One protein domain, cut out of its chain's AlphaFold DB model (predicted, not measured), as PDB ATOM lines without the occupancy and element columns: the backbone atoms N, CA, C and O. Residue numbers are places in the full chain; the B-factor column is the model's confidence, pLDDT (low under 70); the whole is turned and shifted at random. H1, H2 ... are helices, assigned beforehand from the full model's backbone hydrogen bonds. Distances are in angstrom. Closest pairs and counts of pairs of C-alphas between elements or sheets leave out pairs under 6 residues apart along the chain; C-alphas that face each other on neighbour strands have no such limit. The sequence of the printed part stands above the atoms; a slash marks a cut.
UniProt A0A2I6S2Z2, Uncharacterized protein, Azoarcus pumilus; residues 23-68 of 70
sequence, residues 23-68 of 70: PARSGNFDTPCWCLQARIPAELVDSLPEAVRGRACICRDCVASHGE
ATOM      1  N   PRO A  23      32.165  29.709  41.985       91.50
ATOM      2  CA  PRO A  23      31.751  28.847  43.093       91.50
ATOM      3  C   PRO A  23      30.430  29.241  43.756       91.50
ATOM      4  O   PRO A  23      29.637  28.366  44.088       91.50
ATOM      5  N   ALA A  24      30.146  30.538  43.899       91.31
ATOM      6  CA  ALA A  24      28.873  31.022  44.443       91.31
ATOM      7  C   ALA A  24      27.680  30.732  43.521       91.31
ATOM      8  O   ALA A  24      26.548  30.654  43.989       91.31
ATOM      9  N   ARG A  25      27.914  30.572  42.216       89.00
ATOM     10  CA  ARG A  25      26.874  30.204  41.246       89.00
ATOM     11  C   ARG A  25      26.737  28.690  41.112       89.00
ATOM     12  O   ARG A  25      25.626  28.192  41.000       89.00
ATOM     13  N   SER A  26      27.859  27.972  41.119       87.75
ATOM     14  CA  SER A  26      27.903  26.531  40.856       87.75
ATOM     15  C   SER A  26      27.822  25.664  42.116       87.75
ATOM     16  O   SER A  26      27.628  24.457  41.994       87.75
ATOM     17  N   GLY A  27      28.027  26.230  43.309       87.75
ATOM     18  CA  GLY A  27      28.140  25.466  44.557       87.75
ATOM     19  C   GLY A  27      29.374  24.555  44.599       87.75
ATOM     20  O   GLY A  27      29.384  23.555  45.313       87.75
ATOM     21  N   ASN A  28      30.415  24.868  43.817       86.94
ATOM     22  CA  ASN A  28      31.600  24.026  43.699       86.94
ATOM     23  C   ASN A  28      32.900  24.833  43.510       86.94
ATOM     24  O   ASN A  28      32.954  25.758  42.700       86.94
ATOM     25  N   PHE A  29      33.951  24.470  44.257       85.88
ATOM     26  CA  PHE A  29      35.268  25.121  44.186       85.88
ATOM     27  C   PHE A  29      36.128  24.667  42.994       85.88
ATOM     28  O   PHE A  29      37.090  25.355  42.674       85.88
ATOM     29  N   ASP A  30      35.769  23.582  42.299       86.31
ATOM     30  CA  ASP A  30      36.443  23.084  41.085       86.31
ATOM     31  C   ASP A  30      36.038  23.890  39.834       86.31
ATOM     32  O   ASP A  30      35.912  23.375  38.727       86.31
ATOM     33  N   THR A  31      35.766  25.183  40.006       86.12
ATOM     34  CA  THR A  31      35.408  26.082  38.909       86.12
ATOM     35  C   THR A  31      36.396  27.244  38.849       86.12
ATOM     36  O   THR A  31      36.704  27.848  39.881       86.12
ATOM     37  N   PRO A  32      36.916  27.589  37.655       89.38
ATOM     38  CA  PRO A  32      37.811  28.727  37.521       89.38
ATOM     39  C   PRO A  32      37.066  30.015  37.885       89.38
ATOM     40  O   PRO A  32      35.960  30.273  37.409       89.38
ATOM     41  N   CYS A  33      37.682  30.839  38.732       92.56
ATOM     42  CA  CYS A  33      37.110  32.095  39.202       92.56
ATOM     43  C   CYS A  33      38.197  33.165  39.338       92.56
ATOM     44  O   CYS A  33      39.346  32.858  39.658       92.56
ATOM     45  N   TRP A  34      37.828  34.437  39.162       90.44
ATOM     46  CA  TRP A  34      38.725  35.578  39.389       90.44
ATOM     47  C   TRP A  34      39.287  35.599  40.818       90.44
ATOM     48  O   TRP A  34      40.394  36.082  41.038       90.44
ATOM     49  N   CYS A  35      38.563  35.050  41.799       90.50
ATOM     50  CA  CYS A  35      38.992  35.070  43.195       90.50
ATOM     51  C   CYS A  35      40.217  34.181  43.462       90.50
ATOM     52  O   CYS A  35      40.900  34.397  44.453       90.50
ATOM     53  N   LEU A  36      40.530  33.222  42.577       89.00
ATOM     54  CA  LEU A  36      41.710  32.351  42.700       89.00
ATOM     55  C   LEU A  36      43.031  33.100  42.470       89.00
ATOM     56  O   LEU A  36      44.079  32.664  42.932       89.00
ATOM     57  N   GLN A  37      42.973  34.213  41.741       89.12
ATOM     58  CA  GLN A  37      44.113  35.082  41.435       89.12
ATOM     59  C   GLN A  37      44.072  36.399  42.226       89.12
ATOM     60  O   GLN A  37      44.987  37.210  42.117       89.12
ATOM     61  N   ALA A  38      43.021  36.623  43.019       88.75
ATOM     62  CA  ALA A  38      42.862  37.816  43.838       88.75
ATOM     63  C   ALA A  38      43.290  37.544  45.282       88.75
ATOM     64  O   ALA A  38      43.054  36.468  45.835       88.75
ATOM     65  N   ARG A  39      43.870  38.553  45.933       88.81
ATOM     66  CA  ARG A  39      44.128  38.500  47.370       88.81
ATOM     67  C   ARG A  39      42.855  38.889  48.112       88.81
ATOM     68  O   ARG A  39      42.458  40.046  48.086       88.81
ATOM     69  N   ILE A  40      42.215  37.920  48.761       89.38
ATOM     70  CA  ILE A  40      41.033  38.171  49.591       89.38
ATOM     71  C   ILE A  40      41.513  38.580  50.991       89.38
ATOM     72  O   ILE A  40      42.155  37.764  51.660       89.38
ATOM     73  N   PRO A  41      41.264  39.820  51.444       88.31
ATOM     74  CA  PRO A  41      41.717  40.264  52.755       88.31
ATOM     75  C   PRO A  41      40.973  39.514  53.869       88.31
ATOM     76  O   PRO A  41      39.763  39.290  53.803       88.31
ATOM     77  N   ALA A  42      41.712  39.106  54.904       87.44
ATOM     78  CA  ALA A  42      41.173  38.295  55.996       87.44
ATOM     79  C   ALA A  42      40.100  39.040  56.806       87.44
ATOM     80  O   ALA A  42      39.161  38.408  57.277       87.44
ATOM     81  N   GLU A  43      40.194  40.369  56.902       88.50
ATOM     82  CA  GLU A  43      39.183  41.218  57.546       88.50
ATOM     83  C   GLU A  43      37.794  41.073  56.911       88.50
ATOM     84  O   GLU A  43      36.800  41.025  57.625       88.50
ATOM     85  N   LEU A  44      37.703  40.918  55.583       89.25
ATOM     86  CA  LEU A  44      36.421  40.725  54.904       89.25
ATOM     87  C   LEU A  44      35.807  39.381  55.287       89.25
ATOM     88  O   LEU A  44      34.599  39.280  55.486       89.25
ATOM     89  N   VAL A  45      36.642  38.347  55.389       88.81
ATOM     90  CA  VAL A  45      36.215  37.006  55.800       88.81
ATOM     91  C   VAL A  45      35.803  37.004  57.274       88.81
ATOM     92  O   VAL A  45      34.827  36.345  57.631       88.81
ATOM     93  N   ASP A  46      36.503  37.762  58.115       89.12
ATOM     94  CA  ASP A  46      36.170  37.949  59.529       89.12
ATOM     95  C   ASP A  46      34.955  38.865  59.756       89.12
ATOM     96  O   ASP A  46      34.281  38.775  60.775       89.12
ATOM     97  N   SER A  47      34.587  39.690  58.780       87.81
ATOM     98  CA  SER A  47      33.341  40.460  58.833       87.81
ATOM     99  C   SER A  47      32.105  39.587  58.553       87.81
ATOM    100  O   SER A  47      30.978  39.937  58.907       87.81
ATOM    101  N   LEU A  48      32.288  38.404  57.949       87.19
ATOM    102  CA  LEU A  48      31.185  37.479  57.688       87.19
ATOM    103  C   LEU A  48      30.696  36.787  58.967       87.19
ATOM    104  O   LEU A  48      31.521  36.372  59.786       87.19
ATOM    105  N   PRO A  49      29.377  36.536  59.094       86.56
ATOM    106  CA  PRO A  49      28.850  35.739  60.192       86.56
ATOM    107  C   PRO A  49      29.427  34.318  60.179       86.56
ATOM    108  O   PRO A  49      29.622  33.716  59.120       86.56
ATOM    109  N   GLU A  50      29.655  33.749  61.364       85.50
ATOM    110  CA  GLU A  50      30.296  32.434  61.542       85.50
ATOM    111  C   GLU A  50      29.609  31.314  60.744       85.50
ATOM    112  O   GLU A  50      30.272  30.426  60.213       85.50
ATOM    113  N   ALA A  51      28.284  31.393  60.583       84.88
ATOM    114  CA  ALA A  51      27.488  30.416  59.839       84.88
ATOM    115  C   ALA A  51      27.861  30.313  58.345       84.88
ATOM    116  O   ALA A  51      27.680  29.256  57.733       84.88
ATOM    117  N   VAL A  52      28.369  31.400  57.757       87.06
ATOM    118  CA  VAL A  52      28.711  31.483  56.326       87.06
ATOM    119  C   VAL A  52      30.206  31.695  56.084       87.06
ATOM    120  O   VAL A  52      30.667  31.620  54.942       87.06
ATOM    121  N   ARG A  53      30.989  31.916  57.144       88.00
ATOM    122  CA  ARG A  53      32.439  32.086  57.074       88.00
ATOM    123  C   ARG A  53      33.112  30.834  56.503       88.00
ATOM    124  O   ARG A  53      32.841  29.712  56.924       88.00
ATOM    125  N   GLY A  54      33.969  31.026  55.499       84.06
ATOM    126  CA  GLY A  54      34.634  29.929  54.782       84.06
ATOM    127  C   GLY A  54      33.718  29.106  53.865       84.06
ATOM    128  O   GLY A  54      34.154  28.091  53.328       84.06
ATOM    129  N   ARG A  55      32.456  29.521  53.684       86.94
ATOM    130  CA  ARG A  55      31.480  28.864  52.798       86.94
ATOM    131  C   ARG A  55      30.868  29.830  51.784       86.94
ATOM    132  O   ARG A  55      30.635  29.437  50.647       86.94
ATOM    133  N   ALA A  56      30.602  31.076  52.172       90.69
ATOM    134  CA  ALA A  56      30.118  32.116  51.270       90.69
ATOM    135  C   ALA A  56      31.266  32.773  50.504       90.69
ATOM    136  O   ALA A  56      32.345  33.006  51.047       90.69
ATOM    137  N   CYS A  57      31.000  33.116  49.247       92.88
ATOM    138  CA  CYS A  57      31.927  33.888  48.427       92.88
ATOM    139  C   CYS A  57      31.736  35.393  48.646       92.88
ATOM    140  O   CYS A  57      30.636  35.850  48.965       92.88
ATOM    141  N   ILE A  58      32.793  36.167  48.414       92.81
ATOM    142  CA  ILE A  58      32.806  37.630  48.526       92.81
ATOM    143  C   ILE A  58      33.010  38.209  47.124       92.81
ATOM    144  O   ILE A  58      33.846  37.702  46.375       92.81
ATOM    145  N   CYS A  59      32.251  39.245  46.756       93.31
ATOM    146  CA  CYS A  59      32.309  39.790  45.404       93.31
ATOM    147  C   CYS A  59      33.594  40.576  45.140       93.31
ATOM    148  O   CYS A  59      34.219  41.116  46.058       93.31
ATOM    149  N   ARG A  60      33.942  40.701  43.855       91.12
ATOM    150  CA  ARG A  60      35.122  41.450  43.400       91.12
ATOM    151  C   ARG A  60      35.116  42.899  43.883       91.12
ATOM    152  O   ARG A  60      36.168  43.423  44.209       91.12
ATOM    153  N   ASP A  61      33.945  43.523  43.929       91.31
ATOM    154  CA  ASP A  61      33.769  44.926  44.315       91.31
ATOM    155  C   ASP A  61      34.111  45.148  45.799       91.31
ATOM    156  O   ASP A  61      34.886  46.043  46.128       91.31
ATOM    157  N   CYS A  62      33.633  44.269  46.692       92.12
ATOM    158  CA  CYS A  62      33.990  44.298  48.113       92.12
ATOM    159  C   CYS A  62      35.474  43.998  48.330       92.12
ATOM    160  O   CYS A  62      36.121  44.661  49.135       92.12
ATOM    161  N   VAL A  63      36.023  43.026  47.592       91.06
ATOM    162  CA  VAL A  63      37.456  42.708  47.652       91.06
ATOM    163  C   VAL A  63      38.302  43.879  47.174       91.06
ATOM    164  O   VAL A  63      39.286  44.193  47.824       91.06
ATOM    165  N   ALA A  64      37.926  44.553  46.087       88.69
ATOM    166  CA  ALA A  64      38.644  45.723  45.591       88.69
ATOM    167  C   ALA A  64      38.544  46.905  46.567       88.69
ATOM    168  O   ALA A  64      39.544  47.546  46.859       88.69
ATOM    169  N   SER A  65      37.359  47.146  47.133       87.75
ATOM    170  CA  SER A  65      37.124  48.267  48.055       87.75
ATOM    171  C   SER A  65      37.913  48.152  49.366       87.75
ATOM    172  O   SER A  65      38.234  49.170  49.966       87.75
ATOM    173  N   HIS A  66      38.223  46.928  49.809       81.75
ATOM    174  CA  HIS A  66      38.998  46.656  51.031       81.75
ATOM    175  C   HIS A  66      40.436  46.179  50.761       81.75
ATOM    176  O   HIS A  66      41.251  46.120  51.674       81.75
ATOM    177  N   GLY A  67      40.743  45.781  49.526       66.00
ATOM    178  CA  GLY A  67      42.055  45.287  49.103       66.00
ATOM    179  C   GLY A  67      43.014  46.392  48.663       66.00
ATOM    180  O   GLY A  67      44.209  46.135  48.567       66.00
ATOM    181  N   GLU A  68      42.514  47.612  48.453       52.00
ATOM    182  CA  GLU A  68      43.317  48.824  48.241       52.00
ATOM    183  C   GLU A  68      43.820  49.356  49.592       52.00
ATOM    184  O   GLU A  68      43.427  50.414  50.086       52.00
TER     185      GLU A  68
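This is residues 23 to 68 of the 70 residues of an uncharacterized protein of Azoarcus pumilus (UniProt A0A2I6S2Z2). This flat model has little regular structure: loops make most of it, with short helices H3 and H2 near each other at one end and the small H1 alone at the other. A long link, residues 27 to 41, joins H1 to H2, and a second, residues 48 to 59, loops from H2 back to H3. The 46 printed residues hold three named helices, H1, H2, H3 in chain order, and no named strand; the class is all helix, with 18 residues in named elements. It is compact, with a radius of gyration of the C-alphas of 10.6 A, spanning 26 by 25 by 13 A.

Start at H3, residues 60 to 67; H2, residues 42 to 47, is close but not clearly touching, the closest C-alphas, Leu 44 and His 66, being 7.5 A apart. They run opposite ways at a steep tilt of 68 degrees, only just short of about perpendicular. H1, residues 23 to 26, is apart from both. Every O i to N i+4 pair in H2 and H3 is within hydrogen-bond range; H1 is too short for one.

Find C-alpha 60 at (35.122, 41.450, 43.400); H3 runs 9.8 A from there to C-alpha 67. H2 spans 8.6 A, and H1 runs 5.0 A from C-alpha 23 at (31.751, 28.847, 43.093).

The farthest C-alphas, Gly 27 and Glu 68, are 28.1 A apart. The printed part has no cut, both links are long, and residues 67 to 68 are under pLDDT 70.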